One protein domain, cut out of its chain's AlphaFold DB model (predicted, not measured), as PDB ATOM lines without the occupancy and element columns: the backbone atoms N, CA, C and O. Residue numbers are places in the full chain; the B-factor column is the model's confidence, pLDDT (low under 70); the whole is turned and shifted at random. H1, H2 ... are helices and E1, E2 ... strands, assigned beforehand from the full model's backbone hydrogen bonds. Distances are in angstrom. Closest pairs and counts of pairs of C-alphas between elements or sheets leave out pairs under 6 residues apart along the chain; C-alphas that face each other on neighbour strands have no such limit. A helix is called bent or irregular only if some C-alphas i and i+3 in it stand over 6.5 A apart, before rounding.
ATOM      1  N   THR A  15      23.417  34.039   5.880       96.06
ATOM      2  CA  THR A  15      24.777  33.842   5.355       96.06
ATOM      3  C   THR A  15      25.257  34.997   4.475       96.06
ATOM      4  O   THR A  15      26.413  35.005   4.062       96.06
ATOM      5  N   GLY A  16      24.393  35.966   4.160       96.12
ATOM      6  CA  GLY A  16      24.752  37.117   3.334       96.12
ATOM      7  C   GLY A  16      23.602  38.097   3.125       96.12
ATOM      8  O   GLY A  16      22.438  37.752   3.311       96.12
ATOM      9  N   TYR A  17      23.954  39.310   2.711       97.00
ATOM     10  CA  TYR A  17      23.031  40.396   2.390       97.00
ATOM     11  C   TYR A  17      23.414  40.992   1.038       97.00
ATOM     12  O   TYR A  17      24.601  41.092   0.719       97.00
ATOM     13  N   GLY A  18      22.419  41.411   0.264       95.56
ATOM     14  CA  GLY A  18      22.615  42.147  -0.975       95.56
ATOM     15  C   GLY A  18      21.446  43.087  -1.243       95.56
ATOM     16  O   GLY A  18      20.493  43.170  -0.472       95.56
ATOM     17  N   GLU A  19      21.517  43.826  -2.343       94.88
ATOM     18  CA  GLU A  19      20.430  44.725  -2.723       94.88
ATOM     19  C   GLU A  19      19.175  43.910  -3.083       94.88
ATOM     20  O   GLU A  19      19.228  43.013  -3.932       94.88
ATOM     21  N   GLY A  20      18.070  44.175  -2.380       92.88
ATOM     22  CA  GLY A  20      16.769  43.527  -2.590       92.88
ATOM     23  C   GLY A  20      16.669  42.054  -2.172       92.88
ATOM     24  O   GLY A  20      15.638  41.434  -2.434       92.88
ATOM     25  N   HIS A  21      17.708  41.480  -1.553       96.25
ATOM     26  CA  HIS A  21      17.716  40.065  -1.181       96.25
ATOM     27  C   HIS A  21      18.624  39.750   0.011       96.25
ATOM     28  O   HIS A  21      19.568  40.473   0.339       96.25
ATOM     29  N   VAL A  22      18.380  38.590   0.608       97.44
ATOM     30  CA  VAL A  22      19.217  37.987   1.648       97.44
ATOM     31  C   VAL A  22      19.608  36.573   1.245       97.44
ATOM     32  O   VAL A  22      18.919  35.919   0.461       97.44
ATOM     33  N   LEU A  23      20.731  36.093   1.775       97.25
ATOM     34  CA  LEU A  23      21.108  34.691   1.676       97.25
ATOM     35  C   LEU A  23      20.831  34.014   3.011       97.25
ATOM     36  O   LEU A  23      21.426  34.402   4.016       97.25
ATOM     37  N   ILE A  24      19.989  32.986   3.018       96.25
ATOM     38  CA  ILE A  24      19.723  32.148   4.187       96.25
ATOM     39  C   ILE A  24      20.178  30.735   3.844       96.25
ATOM     40  O   ILE A  24      19.772  30.180   2.827       96.25
ATOM     41  N   ASN A  25      21.076  30.165   4.646       95.00
ATOM     42  CA  ASN A  25      21.707  28.870   4.375       95.00
ATOM     43  C   ASN A  25      22.323  28.781   2.962       95.00
ATOM     44  O   ASN A  25      22.217  27.759   2.290       95.00
ATOM     45  N   ALA A  26      22.968  29.864   2.510       94.50
ATOM     46  CA  ALA A  26      23.522  30.042   1.164       94.50
ATOM     47  C   ALA A  26      22.496  30.016   0.006       94.50
ATOM     48  O   ALA A  26      22.894  30.031  -1.158       94.50
ATOM     49  N   GLN A  27      21.194  30.044   0.304       95.12
ATOM     50  CA  GLN A  27      20.118  30.184  -0.675       95.12
ATOM     51  C   GLN A  27      19.634  31.634  -0.739       95.12
ATOM     52  O   GLN A  27      19.469  32.285   0.289       95.12
ATOM     53  N   ARG A  28      19.392  32.145  -1.950       97.06
ATOM     54  CA  ARG A  28      18.867  33.496  -2.169       97.06
ATOM     55  C   ARG A  28      17.365  33.559  -1.909       97.06
ATOM     56  O   ARG A  28      16.619  32.731  -2.426       97.06
ATOM     57  N   HIS A  29      16.951  34.578  -1.162       97.50
ATOM     58  CA  HIS A  29      15.558  34.953  -0.961       97.50
ATOM     59  C   HIS A  29      15.380  36.440  -1.265       97.50
ATOM     60  O   HIS A  29      16.095  37.277  -0.713       97.50
ATOM     61  N   ASP A  30      14.435  36.750  -2.145       96.12
ATOM     62  CA  ASP A  30      14.130  38.106  -2.594       96.12
ATOM     63  C   ASP A  30      12.859  38.636  -1.912       96.12
ATOM     64  O   ASP A  30      11.959  37.870  -1.559       96.12
ATOM     65  N   GLY A  31      12.774  39.959  -1.774       93.56
ATOM     66  CA  GLY A  31      11.614  40.633  -1.187       93.56
ATOM     67  C   GLY A  31      11.540  40.544   0.340       93.56
ATOM     68  O   GLY A  31      12.525  40.253   1.019       93.56
ATOM     69  N   ASN A  32      10.355  40.836   0.878       95.19
ATOM     70  CA  ASN A  32      10.112  40.917   2.317       95.19
ATOM     71  C   ASN A  32       9.746  39.539   2.878       95.19
ATOM     72  O   ASN A  32       8.946  38.803   2.294       95.19
ATOM     73  N   LEU A  33      10.338  39.184   4.017       95.94
ATOM     74  CA  LEU A  33      10.253  37.846   4.598       95.94
ATOM     75  C   LEU A  33      10.023  37.935   6.104       95.94
ATOM     76  O   LEU A  33      10.579  38.807   6.768       95.94
ATOM     77  N   ILE A  34       9.278  36.972   6.638       96.12
ATOM     78  CA  ILE A  34       9.295  36.639   8.062       96.12
ATOM     79  C   ILE A  34      10.185  35.412   8.207       96.12
ATOM     80  O   ILE A  34       9.972  34.401   7.532       96.12
ATOM     81  N   VAL A  35      11.191  35.509   9.073       96.44
ATOM     82  CA  VAL A  35      12.172  34.445   9.296       96.44
ATOM     83  C   VAL A  35      12.178  34.076  10.771       96.44
ATOM     84  O   VAL A  35      12.471  34.910  11.626       96.44
ATOM     85  N   SER A  36      11.882  32.814  11.063       94.88
ATOM     86  CA  SER A  36      12.124  32.191  12.361       94.88
ATOM     87  C   SER A  36      13.304  31.224  12.257       94.88
ATOM     88  O   SER A  36      13.842  30.985  11.173       94.88
ATOM     89  N   GLY A  37      13.702  30.622  13.380       93.25
ATOM     90  CA  GLY A  37      14.723  29.574  13.363       93.25
ATOM     91  C   GLY A  37      14.351  28.386  12.470       93.25
ATOM     92  O   GLY A  37      15.250  27.721  11.972       93.25
ATOM     93  N   ASP A  38      13.060  28.147  12.242       92.75
ATOM     94  CA  ASP A  38      12.549  26.938  11.589       92.75
ATOM     95  C   ASP A  38      11.815  27.212  10.272       92.75
ATOM     96  O   ASP A  38      11.737  26.333   9.419       92.75
ATOM     97  N   GLU A  39      11.310  28.430  10.066       94.25
ATOM     98  CA  GLU A  39      10.445  28.758   8.934       94.25
ATOM     99  C   GLU A  39      10.832  30.079   8.263       94.25
ATOM    100  O   GLU A  39      11.305  31.017   8.908       94.25
ATOM    101  N   ILE A  40      10.622  30.134   6.947       95.69
ATOM    102  CA  ILE A  40      10.747  31.335   6.123       95.69
ATOM    103  C   ILE A  40       9.450  31.463   5.334       95.69
ATOM    104  O   ILE A  40       9.127  30.571   4.548       95.69
ATOM    105  N   VAL A  41       8.742  32.577   5.494       95.56
ATOM    106  CA  VAL A  41       7.539  32.876   4.708       95.56
ATOM    107  C   VAL A  41       7.631  34.251   4.065       95.56
ATOM    108  O   VAL A  41       8.237  35.173   4.612       95.56
ATOM    109  N   SER A  42       7.012  34.398   2.894       95.25
ATOM    110  CA  SER A  42       6.860  35.702   2.250       95.25
ATOM    111  C   SER A  42       5.987  36.614   3.101       95.25
ATOM    112  O   SER A  42       4.914  36.220   3.558       95.25
ATOM    113  N   TRP A  43       6.439  37.851   3.281       95.69
ATOM    114  CA  TRP A  43       5.721  38.859   4.038       95.69
ATOM    115  C   TRP A  43       5.088  39.879   3.101       95.69
ATOM    116  O   TRP A  43       5.763  40.473   2.266       95.69
ATOM    117  N   ALA A  44       3.780  40.090   3.248       93.44
ATOM    118  CA  ALA A  44       3.001  40.955   2.364       93.44
ATOM    119  C   ALA A  44       3.168  42.461   2.640       93.44
ATOM    120  O   ALA A  44       2.491  43.266   2.005       93.44
ATOM    121  N   ALA A  45       4.038  42.857   3.575       92.19
ATOM    122  CA  ALA A  45       4.352  44.264   3.783       92.19
ATOM    123  C   ALA A  45       4.980  44.865   2.512       92.19
ATOM    124  O   ALA A  45       5.907  44.264   1.968       92.19
ATOM    125  N   PRO A  46       4.510  46.026   2.030       89.25
ATOM    126  CA  PRO A  46       5.008  46.618   0.790       89.25
ATOM    127  C   PRO A  46       6.368  47.309   0.970       89.25
ATOM    128  O   PRO A  46       7.342  46.958   0.306       89.25
ATOM    129  N   ASP A  47       6.450  48.274   1.884       91.06
ATOM    130  CA  ASP A  47       7.644  49.048   2.219       91.06
ATOM    131  C   ASP A  47       7.497  49.663   3.619       91.06
ATOM    132  O   ASP A  47       6.433  49.593   4.233       91.06
ATOM    133  N   PHE A  48       8.574  50.264   4.130       89.62
ATOM    134  CA  PHE A  48       8.584  50.829   5.479       89.62
ATOM    135  C   PHE A  48       7.565  51.973   5.684       89.62
ATOM    136  O   PHE A  48       6.853  51.936   6.687       89.62
ATOM    137  N   PRO A  49       7.427  52.964   4.775       95.81
ATOM    138  CA  PRO A  49       6.415  54.019   4.913       95.81
ATOM    139  C   PRO A  49       4.958  53.539   4.936       95.81
ATOM    140  O   PRO A  49       4.126  54.191   5.561       95.81
ATOM    141  N   ASN A  50       4.646  52.437   4.253       95.25
ATOM    142  CA  ASN A  50       3.292  51.893   4.145       95.25
ATOM    143  C   ASN A  50       3.043  50.716   5.108       95.25
ATOM    144  O   ASN A  50       2.047  50.002   4.967       95.25
ATOM    145  N   LEU A  51       3.923  50.502   6.096       95.12
ATOM    146  CA  LEU A  51       3.674  49.552   7.178       95.12
ATOM    147  C   LEU A  51       2.474  49.992   8.022       95.12
ATOM    148  O   LEU A  51       2.314  51.152   8.391       95.12
ATOM    149  N   ALA A  52       1.654  49.010   8.369       95.38
ATOM    150  CA  ALA A  52       0.402  49.175   9.097       95.38
ATOM    151  C   ALA A  52       0.160  47.939   9.970       95.38
ATOM    152  O   ALA A  52       0.795  46.904   9.745       95.38
ATOM    153  N   ALA A  53      -0.719  48.052  10.964       94.50
ATOM    154  CA  ALA A  53      -0.934  47.019  11.978       94.50
ATOM    155  C   ALA A  53      -1.308  45.656  11.369       94.50
ATOM    156  O   ALA A  53      -0.822  44.624  11.825       94.50
ATOM    157  N   GLU A  54      -2.074  45.667  10.279       95.06
ATOM    158  CA  GLU A  54      -2.550  44.496   9.542       95.06
ATOM    159  C   GLU A  54      -1.391  43.636   9.015       95.06
ATOM    160  O   GLU A  54      -1.482  42.411   8.955       95.06
ATOM    161  N   HIS A  55      -0.255  44.256   8.688       94.69
ATOM    162  CA  HIS A  55       0.931  43.532   8.229       94.69
ATOM    163  C   HIS A  55       1.597  42.730   9.354       94.69
ATOM    164  O   HIS A  55       2.299  41.759   9.074       94.69
ATOM    165  N   PHE A  56       1.383  43.102  10.618       93.06
ATOM    166  CA  PHE A  56       1.947  42.412  11.780       93.06
ATOM    167  C   PHE A  56       1.003  41.350  12.354       93.06
ATOM    168  O   PHE A  56       1.460  40.495  13.107       93.06
ATOM    169  N   GLU A  57      -0.282  41.334  11.986       94.31
ATOM    170  CA  GLU A  57      -1.254  40.354  12.502       94.31
ATOM    171  C   GLU A  57      -0.823  38.906  12.242       94.31
ATOM    172  O   GLU A  57      -0.978  38.041  13.106       94.31
ATOM    173  N   VAL A  58      -0.191  38.649  11.091       92.31
ATOM    174  CA  VAL A  58       0.350  37.326  10.741       92.31
ATOM    175  C   VAL A  58       1.430  36.849  11.722       92.31
ATOM    176  O   VAL A  58       1.577  35.646  11.930       92.31
ATOM    177  N   LEU A  59       2.157  37.765  12.374       93.25
ATOM    178  CA  LEU A  59       3.202  37.420  13.343       93.25
ATOM    179  C   LEU A  59       2.625  36.826  14.629       93.25
ATOM    180  O   LEU A  59       3.302  36.043  15.291       93.25
ATOM    181  N   LEU A  60       1.372  37.145  14.973       92.69
ATOM    182  CA  LEU A  60       0.739  36.666  16.203       92.69
ATOM    183  C   LEU A  60       0.619  35.138  16.233       92.69
ATOM    184  O   LEU A  60       0.744  34.538  17.300       92.69
ATOM    185  N   ALA A  61       0.451  34.499  15.070       92.56
ATOM    186  CA  ALA A  61       0.399  33.042  14.953       92.56
ATOM    187  C   ALA A  61       1.705  32.359  15.401       92.56
ATOM    188  O   ALA A  61       1.675  31.231  15.894       92.56
ATOM    189  N   TYR A  62       2.838  33.055  15.282       92.38
ATOM    190  CA  TYR A  62       4.155  32.552  15.674       92.38
ATOM    191  C   TYR A  62       4.471  32.784  17.156       92.38
ATOM    192  O   TYR A  62       5.478  32.271  17.635       92.38
TER     193      TYR A  62
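This is residues 15 to 62 of the 68 residues of an uncharacterized protein of Pseudomonas sp. MWU12-2534b (UniProt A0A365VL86). Three small parts stand in a flat row: a three-stranded sheet, E1 to E3, at one end, the two-stranded hairpin of E4 and E5 in the middle, and the short helix H1 at the other end. After E5 the chain swings out through a loop, where residues 48 to 53 stand free, and turns back into H1. The printed part has 48 residues with five named strands followed by one named helix; both sheets, ordered E1 - E2 - E3 and E4 - E5, are antiparallel, and the class is mixed. The whole is only just loose, close to compact, with a radius of gyration of the C-alphas of 11.7 A and spans of 31 by 25 by 11 A.

E1, residues 15 to 18, begins at C-alpha 15 (24.777, 33.842, 5.355) and is 10.7 A long. E2, residues 21 to 24, and E3, residues 27 to 30, measure 9.8 A and 10.1 A. E4, residues 33 to 35, and E5, residues 40 to 42, are shorter. H1, residues 53 to 62, is 15.8 A long and ends at C-alpha 62 (4.155, 32.552, 15.674); it is only just irregular, with C-alphas 55 and 58 6.7 A apart.

E1, E2 and E3 form a meander, each strand the antiparallel neighbour of the one before. In the hairpin of E1 and E2, N 23 and O 16 are 2.8 A apart. In that of E2 and E3, N 22 and O 29 are 2.9 A apart. E3 and E4 are apart. In the hairpin of E4 and E5, N 34 and O 41 are 2.9 A apart. H1 is not on the three-stranded sheet, and only just apart from E4, at 8.1 A between their closest C-alphas. In H1, 1 of 6 O i to N i+4 pairs and 5 of 7 O i to N i+3 pairs are within hydrogen-bond range.

The C-alphas farthest apart, of Ala 26 and Ala 53, are 31.7 A apart. The printed part has no cut. The link from E5 to H1, 10 residues, is short; the others are tight. Mean pLDDT of the printed part is 94.6, and no printed residue is under 70.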